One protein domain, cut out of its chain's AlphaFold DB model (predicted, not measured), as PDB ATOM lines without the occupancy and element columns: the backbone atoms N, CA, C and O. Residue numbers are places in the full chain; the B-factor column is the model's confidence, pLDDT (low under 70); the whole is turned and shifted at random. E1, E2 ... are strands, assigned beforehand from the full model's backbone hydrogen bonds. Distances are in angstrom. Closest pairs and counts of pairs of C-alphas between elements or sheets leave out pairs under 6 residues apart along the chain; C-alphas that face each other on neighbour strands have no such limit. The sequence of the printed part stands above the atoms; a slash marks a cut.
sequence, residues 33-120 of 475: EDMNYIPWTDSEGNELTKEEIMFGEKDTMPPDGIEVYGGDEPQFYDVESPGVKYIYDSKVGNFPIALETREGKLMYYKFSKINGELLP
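AT A GLANCE: This is residues 33 to 120 of the 475 residues of an uncharacterized protein of Dorea formicigenerans (UniProt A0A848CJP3). Little regular structure: a mostly loop-built domain with two small two-stranded ribbons, E1 with E4 near the middle and the hairpin of E2 and E3 to one side, and long loops reaching outward. The 88 printed residues hold no named helix and four strands, E1 to E4 in chain order, with 14 residues; both sheets are antiparallel, the class all strand. It is compact, with a radius of gyration of the C-alphas of 12.6 A, spanning 35 by 33 by 22 A.

IN THESE COORDINATES: E1, residues 53 to 56, runs 10.0 A from C-alpha 53 at (-20.155, -52.495, 20.558). E2 is residues 85 to 87, 6.7 A, and E3 residues 98 to 100, 6.9 A. E4, residues 109 to 112, runs 10.4 A to C-alpha 112 at (-22.267, -57.321, 21.098).

HOW THE PARTS SIT: E1 and E4 are antiparallel; N 54 and O 111 are 2.9 A apart, within hydrogen-bond range. In the hairpin of E2 and E3, also antiparallel, N 85 and O 100 are within hydrogen-bond range at 2.7 A. The closest C-alphas of E1 and E3, Phe 55 and Leu 99, are 6.8 A apart. E2 and E4 are apart.

THE WHOLE: The C-alphas farthest apart, Gly 71 and Lys 91, are 37.6 A apart. The printed part has no cut; E1 to E2 is a long link of 28 residues. Confidence is low, pLDDT under 70, at residues 33 to 34 and 58 to 74.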
ATOM      1  N   GLU A  33     -10.123 -39.305  18.154       45.41
ATOM      2  CA  GLU A  33      -8.742 -39.630  18.564       45.41
ATOM      3  C   GLU A  33      -8.546 -39.802  20.089       45.41
ATOM      4  O   GLU A  33      -7.609 -40.484  20.488       45.41
ATOM      5  N   ASP A  34      -9.470 -39.325  20.939       55.72
ATOM      6  CA  ASP A  34      -9.334 -39.333  22.418       55.72
ATOM      7  C   ASP A  34     -10.317 -40.277  23.163       55.72
ATOM      8  O   ASP A  34     -10.561 -40.140  24.371       55.72
ATOM      9  N   MET A  35     -10.927 -41.252  22.476       71.44
ATOM     10  CA  MET A  35     -11.790 -42.250  23.129       71.44
ATOM     11  C   MET A  35     -10.960 -43.346  23.814       71.44
ATOM     12  O   MET A  35     -10.474 -44.274  23.167       71.44
ATOM     13  N   ASN A  36     -10.865 -43.288  25.146       80.50
ATOM     14  CA  ASN A  36     -10.265 -44.354  25.956       80.50
ATOM     15  C   ASN A  36     -11.218 -45.553  26.062       80.50
ATOM     16  O   ASN A  36     -11.965 -45.688  27.034       80.50
ATOM     17  N   TYR A  37     -11.193 -46.412  25.042       89.06
ATOM     18  CA  TYR A  37     -11.868 -47.705  25.060       89.06
ATOM     19  C   TYR A  37     -11.140 -48.683  25.984       89.06
ATOM     20  O   TYR A  37      -9.930 -48.885  25.875       89.06
ATOM     21  N   ILE A  38     -11.894 -49.320  26.873       89.19
ATOM     22  CA  ILE A  38     -11.408 -50.427  27.690       89.19
ATOM     23  C   ILE A  38     -11.958 -51.728  27.098       89.19
ATOM     24  O   ILE A  38     -13.183 -51.851  27.012       89.19
ATOM     25  N   PRO A  39     -11.097 -52.698  26.725       87.44
ATOM     26  CA  PRO A  39     -11.531 -53.967  26.151       87.44
ATOM     27  C   PRO A  39     -12.637 -54.634  26.960       87.44
ATOM     28  O   PRO A  39     -12.562 -54.755  28.187       87.44
ATOM     29  N   TRP A  40     -13.672 -55.065  26.248       89.38
ATOM     30  CA  TRP A  40     -14.824 -55.733  26.824       89.38
ATOM     31  C   TRP A  40     -14.912 -57.158  26.307       89.38
ATOM     32  O   TRP A  40     -14.724 -57.403  25.124       89.38
ATOM     33  N   THR A  41     -15.249 -58.099  27.178       86.62
ATOM     34  CA  THR A  41     -15.513 -59.483  26.780       86.62
ATOM     35  C   THR A  41     -16.995 -59.772  26.956       86.62
ATOM     36  O   THR A  41     -17.530 -59.496  28.030       86.62
ATOM     37  N   ASP A  42     -17.663 -60.308  25.942       84.12
ATOM     38  CA  ASP A  42     -19.055 -60.757  26.065       84.12
ATOM     39  C   ASP A  42     -19.178 -62.047  26.911       84.12
ATOM     40  O   ASP A  42     -18.178 -62.621  27.363       84.12
ATOM     41  N   SER A  43     -20.405 -62.500  27.179       76.69
ATOM     42  CA  SER A  43     -20.674 -63.704  27.983       76.69
ATOM     43  C   SER A  43     -20.205 -65.005  27.325       76.69
ATOM     44  O   SER A  43     -20.029 -66.015  28.009       76.69
ATOM     45  N   GLU A  44     -19.957 -64.997  26.015       75.19
ATOM     46  CA  GLU A  44     -19.394 -66.129  25.283       75.19
ATOM     47  C   GLU A  44     -17.864 -66.103  25.237       75.19
ATOM     48  O   GLU A  44     -17.257 -67.052  24.744       75.19
ATOM     49  N   GLY A  45     -17.230 -65.077  25.810       76.25
ATOM     50  CA  GLY A  45     -15.780 -64.948  25.886       76.25
ATOM     51  C   GLY A  45     -15.138 -64.314  24.661       76.25
ATOM     52  O   GLY A  45     -13.931 -64.482  24.465       76.25
ATOM     53  N   ASN A  46     -15.909 -63.635  23.815       83.12
ATOM     54  CA  ASN A  46     -15.357 -62.878  22.703       83.12
ATOM     55  C   ASN A  46     -14.920 -61.500  23.202       83.12
ATOM     56  O   ASN A  46     -15.714 -60.759  23.781       83.12
ATOM     57  N   GLU A  47     -13.646 -61.174  22.998       88.00
ATOM     58  CA  GLU A  47     -13.128 -59.825  23.213       88.00
ATOM     59  C   GLU A  47     -13.614 -58.935  22.071       88.00
ATOM     60  O   GLU A  47     -13.340 -59.212  20.905       88.00
ATOM     61  N   LEU A  48     -14.385 -57.914  22.425       89.81
ATOM     62  CA  LEU A  48     -14.956 -56.948  21.508       89.81
ATOM     63  C   LEU A  48     -13.961 -55.809  21.288       89.81
ATOM     64  O   LEU A  48     -13.220 -55.412  22.186       89.81
ATOM     65  N   THR A  49     -13.986 -55.256  20.089       91.75
ATOM     66  CA  THR A  49     -13.420 -53.947  19.758       91.75
ATOM     67  C   THR A  49     -14.460 -52.842  19.976       91.75
ATOM     68  O   THR A  49     -15.637 -53.111  20.243       91.75
ATOM     69  N   LYS A  50     -14.055 -51.570  19.876       91.19
ATOM     70  CA  LYS A  50     -14.975 -50.433  20.064       91.19
ATOM     71  C   LYS A  50     -16.078 -50.391  18.990       91.19
ATOM     72  O   LYS A  50     -17.183 -49.942  19.280       91.19
ATOM     73  N   GLU A  51     -15.794 -50.891  17.789       90.12
ATOM     74  CA  GLU A  51     -16.695 -50.987  16.631       90.12
ATOM     75  C   GLU A  51     -17.615 -52.218  16.696       90.12
ATOM     76  O   GLU A  51     -18.584 -52.339  15.944       90.12
ATOM     77  N   GLU A  52     -17.315 -53.160  17.591       91.88
ATOM     78  CA  GLU A  52     -18.140 -54.342  17.854       91.88
ATOM     79  C   GLU A  52     -19.123 -54.131  19.012       91.88
ATOM     80  O   GLU A  52     -19.944 -55.008  19.284       91.88
ATOM     81  N   ILE A  53     -19.096 -52.958  19.658       92.12
ATOM     82  CA  ILE A  53     -20.155 -52.495  20.558       92.12
ATOM     83  C   ILE A  53     -21.145 -51.652  19.751       92.12
ATOM     84  O   ILE A  53     -20.909 -50.481  19.453       92.12
ATOM     85  N   MET A  54     -22.282 -52.262  19.422       92.25
ATOM     86  CA  MET A  54     -23.364 -51.629  18.674       92.25
ATOM     87  C   MET A  54     -24.345 -50.941  19.623       92.25
ATOM     88  O   MET A  54     -24.715 -51.494  20.651       92.25
ATOM     89  N   PHE A  55     -24.828 -49.766  19.257       90.94
ATOM     90  CA  PHE A  55     -25.839 -48.991  19.958       90.94
ATOM     91  C   PHE A  55     -27.151 -49.062  19.190       90.94
ATOM     92  O   PHE A  55     -27.182 -48.841  17.981       90.94
ATOM     93  N   GLY A  56     -28.238 -49.347  19.892       86.56
ATOM     94  CA  GLY A  56     -29.562 -49.462  19.296       86.56
ATOM     95  C   GLY A  56     -30.659 -48.896  20.184       86.56
ATOM     96  O   GLY A  56     -30.451 -48.515  21.344       86.56
ATOM     97  N   GLU A  57     -31.860 -48.848  19.622       76.69
ATOM     98  CA  GLU A  57     -33.061 -48.534  20.375       76.69
ATOM     99  C   GLU A  57     -33.634 -49.761  21.077       76.69
ATOM    100  O   GLU A  57     -33.378 -50.910  20.723       76.69
ATOM    101  N   LYS A  58     -34.488 -49.501  22.068       59.16
ATOM    102  CA  LYS A  58     -35.167 -50.526  22.864       59.16
ATOM    103  C   LYS A  58     -35.959 -51.540  22.029       59.16
ATOM    104  O   LYS A  58     -36.062 -52.699  22.420       59.16
ATOM    105  N   ASP A  59     -36.580 -51.085  20.943       57.09
ATOM    106  CA  ASP A  59     -37.542 -51.880  20.171       57.09
ATOM    107  C   ASP A  59     -36.887 -52.600  18.975       57.09
ATOM    108  O   ASP A  59     -37.537 -53.392  18.295       57.09
ATOM    109  N   THR A  60     -35.585 -52.389  18.763       55.88
ATOM    110  CA  THR A  60     -34.740 -53.098  17.794       55.88
ATOM    111  C   THR A  60     -33.893 -54.146  18.515       55.88
ATOM    112  O   THR A  60     -32.672 -54.110  18.441       55.88
ATOM    113  N   MET A  61     -34.511 -55.075  19.259       45.81
ATOM    114  CA  MET A  61     -33.778 -56.282  19.671       45.81
ATOM    115  C   MET A  61     -33.320 -57.012  18.400       45.81
ATOM    116  O   MET A  61     -34.175 -57.321  17.563       45.81
ATOM    117  N   PRO A  62     -32.013 -57.271  18.220       39.31
ATOM    118  CA  PRO A  62     -31.548 -57.973  17.037       39.31
ATOM    119  C   PRO A  62     -32.079 -59.416  17.073       39.31
ATOM    120  O   PRO A  62     -31.926 -60.088  18.095       39.31
ATOM    121  N   PRO A  63     -32.717 -59.924  16.004       38.22
ATOM    122  CA  PRO A  63     -32.757 -61.363  15.790       38.22
ATOM    123  C   PRO A  63     -31.318 -61.871  15.609       38.22
ATOM    124  O   PRO A  63     -30.471 -61.143  15.090       38.22
ATOM    125  N   ASP A  64     -31.049 -63.096  16.062       36.56
ATOM    126  CA  ASP A  64     -29.723 -63.724  16.024       36.56
ATOM    127  C   ASP A  64     -29.017 -63.507  14.666       36.56
ATOM    128  O   ASP A  64     -29.520 -63.928  13.623       36.56
ATOM    129  N   GLY A  65     -27.839 -62.870  14.694       42.44
ATOM    130  CA  GLY A  65     -27.014 -62.573  13.517       42.44
ATOM    131  C   GLY A  65     -27.310 -61.212  12.874       42.44
ATOM    132  O   GLY A  65     -28.256 -61.058  12.104       42.44
ATOM    133  N   ILE A  66     -26.456 -60.218  13.142       41.03
ATOM    134  CA  ILE A  66     -26.565 -58.875  12.552       41.03
ATOM    135  C   ILE A  66     -25.966 -58.878  11.136       41.03
ATOM    136  O   ILE A  66     -24.748 -58.922  10.964       41.03
ATOM    137  N   GLU A  67     -26.813 -58.756  10.111       36.09
ATOM    138  CA  GLU A  67     -26.395 -58.324   8.773       36.09
ATOM    139  C   GLU A  67     -26.526 -56.795   8.674       36.09
ATOM    140  O   GLU A  67     -27.622 -56.236   8.754       36.09
ATOM    141  N   VAL A  68     -25.400 -56.096   8.508       41.84
ATOM    142  CA  VAL A  68     -25.378 -54.644   8.262       41.84
ATOM    143  C   VAL A  68     -25.819 -54.396   6.816       41.84
ATOM    144  O   VAL A  68     -25.016 -54.481   5.887       41.84
ATOM    145  N   TYR A  69     -27.106 -54.118   6.606       35.09
ATOM    146  CA  TYR A  69     -27.635 -53.759   5.290       35.09
ATOM    147  C   TYR A  69     -27.370 -52.281   4.982       35.09
ATOM    148  O   TYR A  69     -27.890 -51.387   5.644       35.09
ATOM    149  N   GLY A  70     -26.590 -52.016   3.933       34.06
ATOM    150  CA  GLY A  70     -26.512 -50.693   3.319       34.06
ATOM    151  C   GLY A  70     -27.730 -50.462   2.427       34.06
ATOM    152  O   GLY A  70     -27.781 -51.000   1.323       34.06
ATOM    153  N   GLY A  71     -28.708 -49.680   2.888       34.50
ATOM    154  CA  GLY A  71     -29.840 -49.289   2.039       34.50
ATOM    155  C   GLY A  71     -30.964 -48.501   2.710       34.50
ATOM    156  O   GLY A  71     -31.511 -47.615   2.066       34.50
ATOM    157  N   ASP A  72     -31.242 -48.745   3.987       41.03
ATOM    158  CA  ASP A  72     -32.209 -48.005   4.811       41.03
ATOM    159  C   ASP A  72     -31.531 -47.647   6.145       41.03
ATOM    160  O   ASP A  72     -30.499 -48.242   6.467       41.03
ATOM    161  N   GLU A  73     -32.033 -46.652   6.891       49.06
ATOM    162  CA  GLU A  73     -31.389 -46.184   8.132       49.06
ATOM    163  C   GLU A  73     -30.970 -47.359   9.029       49.06
ATOM    164  O   GLU A  73     -31.810 -48.204   9.365       49.06
ATOM    165  N   PRO A  74     -29.685 -47.450   9.413       55.00
ATOM    166  CA  PRO A  74     -29.213 -48.602  10.153       55.00
ATOM    167  C   PRO A  74     -29.909 -48.639  11.519       55.00
ATOM    168  O   PRO A  74     -29.969 -47.643  12.234       55.00
ATOM    169  N   GLN A  75     -30.468 -49.796  11.884       72.88
ATOM    170  CA  GLN A  75     -31.125 -50.003  13.186       72.88
ATOM    171  C   GLN A  75     -30.137 -49.945  14.362       72.88
ATOM    172  O   GLN A  75     -30.547 -49.801  15.512       72.88
ATOM    173  N   PHE A  76     -28.841 -50.040  14.060       83.38
ATOM    174  CA  PHE A  76     -27.750 -50.040  15.015       83.38
ATOM    175  C   PHE A  76     -26.605 -49.166  14.514       83.38
ATOM    176  O   PHE A  76     -26.302 -49.159  13.324       83.38
ATOM    177  N   TYR A  77     -25.944 -48.480  15.434       88.94
ATOM    178  CA  TYR A  77     -24.834 -47.574  15.164       88.94
ATOM    179  C   TYR A  77     -23.661 -47.954  16.053       88.94
ATOM    180  O   TYR A  77     -23.855 -48.382  17.179       88.94
ATOM    181  N   ASP A  78     -22.445 -47.771  15.585       90.38
ATOM    182  CA  ASP A  78     -21.238 -47.852  16.402       90.38
ATOM    183  C   ASP A  78     -20.645 -46.450  16.602       90.38
ATOM    184  O   ASP A  78     -21.187 -45.436  16.145       90.38
ATOM    185  N   VAL A  79     -19.518 -46.379  17.310       88.62
ATOM    186  CA  VAL A  79     -18.822 -45.111  17.550       88.62
ATOM    187  C   VAL A  79     -18.221 -44.493  16.281       88.62
ATOM    188  O   VAL A  79     -17.907 -43.308  16.300       88.62
ATOM    189  N   GLU A  80     -18.088 -45.238  15.181       88.62
ATOM    190  CA  GLU A  80     -17.554 -44.741  13.902       88.62
ATOM    191  C   GLU A  80     -18.659 -44.356  12.906       88.62
ATOM    192  O   GLU A  80     -18.398 -43.820  11.825       88.62
ATOM    193  N   SER A  81     -19.919 -44.589  13.275       88.06
ATOM    194  CA  SER A  81     -21.062 -44.343  12.413       88.06
ATOM    195  C   SER A  81     -21.236 -42.844  12.123       88.06
ATOM    196  O   SER A  81     -21.212 -42.009  13.032       88.06
ATOM    197  N   PRO A  82     -21.444 -42.446  10.856       84.50
ATOM    198  CA  PRO A  82     -21.428 -41.040  10.482       84.50
ATOM    199  C   PRO A  82     -22.627 -40.284  11.060       84.50
ATOM    200  O   PRO A  82     -23.782 -40.641  10.838       84.50
ATOM    201  N   GLY A  83     -22.361 -39.147  11.708       83.88
ATOM    202  CA  GLY A  83     -23.417 -38.250  12.181       83.88
ATOM    203  C   GLY A  83     -24.018 -38.596  13.540       83.88
ATOM    204  O   GLY A  83     -25.078 -38.061  13.860       83.88
ATOM    205  N   VAL A  84     -23.363 -39.446  14.323       87.31
ATOM    206  CA  VAL A  84     -23.720 -39.652  15.729       87.31
ATOM    207  C   VAL A  84     -23.016 -38.628  16.623       87.31
ATOM    208  O   VAL A  84     -21.894 -38.206  16.346       87.31
ATOM    209  N   LYS A  85     -23.685 -38.218  17.697       87.25
ATOM    210  CA  LYS A  85     -23.107 -37.483  18.821       87.25
ATOM    211  C   LYS A  85     -22.932 -38.432  19.998       87.25
ATOM    212  O   LYS A  85     -23.807 -39.249  20.283       87.25
ATOM    213  N   TYR A  86     -21.814 -38.299  20.695       90.06
ATOM    214  CA  TYR A  86     -21.485 -39.130  21.845       90.06
ATOM    215  C   TYR A  86     -22.070 -38.556  23.132       90.06
ATOM    216  O   TYR A  86     -21.943 -37.362  23.406       90.06
ATOM    217  N   ILE A  87     -22.663 -39.419  23.954       86.31
ATOM    218  CA  ILE A  87     -23.098 -39.078  25.307       86.31
ATOM    219  C   ILE A  87     -22.256 -39.882  26.285       86.31
ATOM    220  O   ILE A  87     -22.267 -41.113  26.269       86.31
ATOM    221  N   TYR A  88     -21.535 -39.172  27.148       84.88
ATOM    222  CA  TYR A  88     -20.632 -39.746  28.141       84.88
ATOM    223  C   TYR A  88     -21.209 -39.625  29.549       84.88
ATOM    224  O   TYR A  88     -21.890 -38.647  29.868       84.88
ATOM    225  N   ASP A  89     -20.844 -40.560  30.427       83.44
ATOM    226  CA  ASP A  89     -20.886 -40.294  31.861       83.44
ATOM    227  C   ASP A  89     -19.580 -39.605  32.277       83.44
ATOM    228  O   ASP A  89     -18.536 -40.235  32.454       83.44
ATOM    229  N   SER A  90     -19.672 -38.287  32.476       73.56
ATOM    230  CA  SER A  90     -18.565 -37.412  32.892       73.56
ATOM    231  C   SER A  90     -17.803 -37.852  34.152       73.56
ATOM    232  O   SER A  90     -16.725 -37.322  34.418       73.56
ATOM    233  N   LYS A  91     -18.347 -38.774  34.959       76.62
ATOM    234  CA  LYS A  91     -17.707 -39.281  36.183       76.62
ATOM    235  C   LYS A  91     -17.079 -40.663  36.018       76.62
ATOM    236  O   LYS A  91     -16.383 -41.110  36.935       76.62
ATOM    237  N   VAL A  92     -17.342 -41.353  34.908       78.69
ATOM    238  CA  VAL A  92     -16.989 -42.767  34.759       78.69
ATOM    239  C   VAL A  92     -15.828 -42.985  33.802       78.69
ATOM    240  O   VAL A  92     -14.833 -43.587  34.209       78.69
ATOM    241  N   GLY A  93     -15.930 -42.478  32.575       75.19
ATOM    242  CA  GLY A  93     -14.913 -42.683  31.549       75.19
ATOM    243  C   GLY A  93     -15.268 -42.035  30.214       75.19
ATOM    244  O   GLY A  93     -16.362 -41.503  30.032       75.19
ATOM    245  N   ASN A  94     -14.330 -42.113  29.269       79.31
ATOM    246  CA  ASN A  94     -14.411 -41.456  27.960       79.31
ATOM    247  C   ASN A  94     -14.867 -42.403  26.835       79.31
ATOM    248  O   ASN A  94     -14.523 -42.195  25.673       79.31
ATOM    249  N   PHE A  95     -15.648 -43.435  27.164       89.75
ATOM    250  CA  PHE A  95     -16.364 -44.239  26.173       89.75
ATOM    251  C   PHE A  95     -17.869 -43.942  26.263       89.75
ATOM    252  O   PHE A  95     -18.393 -43.872  27.382       89.75
ATOM    253  N   PRO A  96     -18.580 -43.738  25.137       89.44
ATOM    254  CA  PRO A  96     -19.973 -43.300  25.169       89.44
ATOM    255  C   PRO A  96     -20.869 -44.309  25.892       89.44
ATOM    256  O   PRO A  96     -20.785 -45.512  25.645       89.44
ATOM    257  N   ILE A  97     -21.753 -43.831  26.766       87.81
ATOM    258  CA  ILE A  97     -22.827 -44.636  27.372       87.81
ATOM    259  C   ILE A  97     -24.072 -44.675  26.478       87.81
ATOM    260  O   ILE A  97     -24.901 -45.569  26.613       87.81
ATOM    261  N   ALA A  98     -24.187 -43.721  25.552       88.12
ATOM    262  CA  ALA A  98     -25.239 -43.652  24.549       88.12
ATOM    263  C   ALA A  98     -24.775 -42.858  23.325       88.12
ATOM    264  O   ALA A  98     -23.817 -42.081  23.399       88.12
ATOM    265  N   LEU A  99     -25.501 -43.024  22.223       90.31
ATOM    266  CA  LEU A  99     -25.324 -42.255  20.993       90.31
ATOM    267  C   LEU A  99     -26.611 -41.506  20.641       90.31
ATOM    268  O   LEU A  99     -27.705 -42.052  20.779       90.31
ATOM    269  N   GLU A 100     -26.484 -40.280  20.147       86.50
ATOM    270  CA  GLU A 100     -27.588 -39.496  19.588       86.50
ATOM    271  C   GLU A 100     -27.399 -39.341  18.071       86.50
ATOM    272  O   GLU A 100     -26.342 -38.912  17.618       86.50
ATOM    273  N   THR A 101     -28.395 -39.699  17.261       87.69
ATOM    274  CA  THR A 101     -28.320 -39.563  15.796       87.69
ATOM    275  C   THR A 101     -28.505 -38.106  15.351       87.69
ATOM    276  O   THR A 101     -28.940 -37.248  16.121       87.69
ATOM    277  N   ARG A 102     -28.262 -37.810  14.064       84.75
ATOM    278  CA  ARG A 102     -28.529 -36.479  13.470       84.75
ATOM    279  C   ARG A 102     -29.969 -35.997  13.658       84.75
ATOM    280  O   ARG A 102     -30.201 -34.791  13.680       84.75
ATOM    281  N   GLU A 103     -30.915 -36.923  13.766       83.25
ATOM    282  CA  GLU A 103     -32.337 -36.630  13.951       83.25
ATOM    283  C   GLU A 103     -32.717 -36.399  15.424       83.25
ATOM    284  O   GLU A 103     -33.880 -36.146  15.729       83.25
ATOM    285  N   GLY A 104     -31.748 -36.475  16.345       81.50
ATOM    286  CA  GLY A 104     -31.972 -36.369  17.789       81.50
ATOM    287  C   GLY A 104     -32.484 -37.662  18.427       81.50
ATOM    288  O   GLY A 104     -33.029 -37.639  19.531       81.50
ATOM    289  N   LYS A 105     -32.358 -38.798  17.730       85.50
ATOM    290  CA  LYS A 105     -32.781 -40.110  18.229       85.50
ATOM    291  C   LYS A 105     -31.721 -40.678  19.163       85.50
ATOM    292  O   LYS A 105     -30.540 -40.643  18.834       85.50
ATOM    293  N   LEU A 106     -32.137 -41.239  20.291       84.12
ATOM    294  CA  LEU A 106     -31.236 -41.563  21.386       84.12
ATOM    295  C   LEU A 106     -31.136 -43.070  21.640       84.12
ATOM    296  O   LEU A 106     -32.129 -43.738  21.927       84.12
ATOM    297  N   MET A 107     -29.917 -43.594  21.548       87.69
ATOM    298  CA  MET A 107     -29.605 -45.022  21.536       87.69
ATOM    299  C   MET A 107     -28.804 -45.387  22.782       87.69
ATOM    300  O   MET A 107     -27.592 -45.187  22.848       87.69
ATOM    301  N   TYR A 108     -29.514 -45.888  23.792       83.06
ATOM    302  CA  TYR A 108     -28.958 -46.216  25.108       83.06
ATOM    303  C   TYR A 108     -28.579 -47.690  25.277       83.06
ATOM    304  O   TYR A 108     -27.919 -48.036  26.253       83.06
ATOM    305  N   TYR A 109     -29.043 -48.574  24.393       86.94
ATOM    306  CA  TYR A 109     -28.810 -50.008  24.527       86.94
ATOM    307  C   TYR A 109     -27.563 -50.396  23.750       86.94
ATOM    308  O   TYR A 109     -27.465 -50.081  22.567       86.94
ATOM    309  N   LYS A 110     -26.639 -51.084  24.419       89.81
ATOM    310  CA  LYS A 110     -25.417 -51.615  23.822       89.81
ATOM    311  C   LYS A 110     -25.571 -53.097  23.534       89.81
ATOM    312  O   LYS A 110     -26.129 -53.817  24.354       89.81
ATOM    313  N   PHE A 111     -25.030 -53.553  22.418       88.25
ATOM    314  CA  PHE A 111     -25.087 -54.939  21.986       88.25
ATOM    315  C   PHE A 111     -23.720 -55.402  21.498       88.25
ATOM    316  O   PHE A 111     -23.005 -54.646  20.839       88.25
ATOM    317  N   SER A 112     -23.374 -56.655  21.780       88.12
ATOM    318  CA  SER A 112     -22.267 -57.321  21.098       88.12
ATOM    319  C   SER A 112     -22.651 -57.550  19.640       88.12
ATOM    320  O   SER A 112     -23.671 -58.171  19.341       88.12
ATOM    321  N   LYS A 113     -21.823 -57.076  18.709       87.69
ATOM    322  CA  LYS A 113     -22.003 -57.329  17.273       87.69
ATOM    323  C   LYS A 113     -21.878 -58.811  16.918       87.69
ATOM    324  O   LYS A 113     -22.449 -59.249  15.923       87.69
ATOM    325  N   ILE A 114     -21.111 -59.562  17.712       84.81
ATOM    326  CA  ILE A 114     -20.751 -60.956  17.437       84.81
ATOM    327  C   ILE A 114     -21.927 -61.887  17.735       84.81
ATOM    328  O   ILE A 114     -22.286 -62.701  16.887       84.81
ATOM    329  N   ASN A 115     -22.530 -61.760  18.920       79.75
ATOM    330  CA  ASN A 115     -23.569 -62.679  19.397       79.75
ATOM    331  C   ASN A 115     -24.920 -61.999  19.694       79.75
ATOM    332  O   ASN A 115     -25.871 -62.676  20.067       79.75
ATOM    333  N   GLY A 116     -25.029 -60.677  19.532       79.44
ATOM    334  CA  GLY A 116     -26.260 -59.925  19.798       79.44
ATOM    335  C   GLY A 116     -26.581 -59.722  21.284       79.44
ATOM    336  O   GLY A 116     -27.649 -59.198  21.601       79.44
ATOM    337  N   GLU A 117     -25.690 -60.114  22.202       81.50
ATOM    338  CA  GLU A 117     -25.903 -59.979  23.644       81.50
ATOM    339  C   GLU A 117     -26.092 -58.518  24.046       81.50
ATOM    340  O   GLU A 117     -25.309 -57.651  23.661       81.50
ATOM    341  N   LEU A 118     -27.099 -58.257  24.880       84.50
ATOM    342  CA  LEU A 118     -27.316 -56.949  25.483       84.50
ATOM    343  C   LEU A 118     -26.277 -56.675  26.580       84.50
ATOM    344  O   LEU A 118     -26.232 -57.378  27.589       84.50
ATOM    345  N   LEU A 119     -25.491 -55.618  26.399       88.88
ATOM    346  CA  LEU A 119     -24.377 -55.244  27.265       88.88
ATOM    347  C   LEU A 119     -24.783 -54.180  28.309       88.88
ATOM    348  O   LEU A 119     -25.723 -53.410  28.077       88.88
ATOM    349  N   PRO A 120     -24.057 -54.083  29.440       89.94
ATOM    350  CA  PRO A 120     -24.220 -53.002  30.414       89.94
ATOM    351  C   PRO A 120     -23.965 -51.609  29.826       89.94
ATOM    352  O   PRO A 120     -23.189 -51.452  28.876       89.94
TER     353      PRO A 120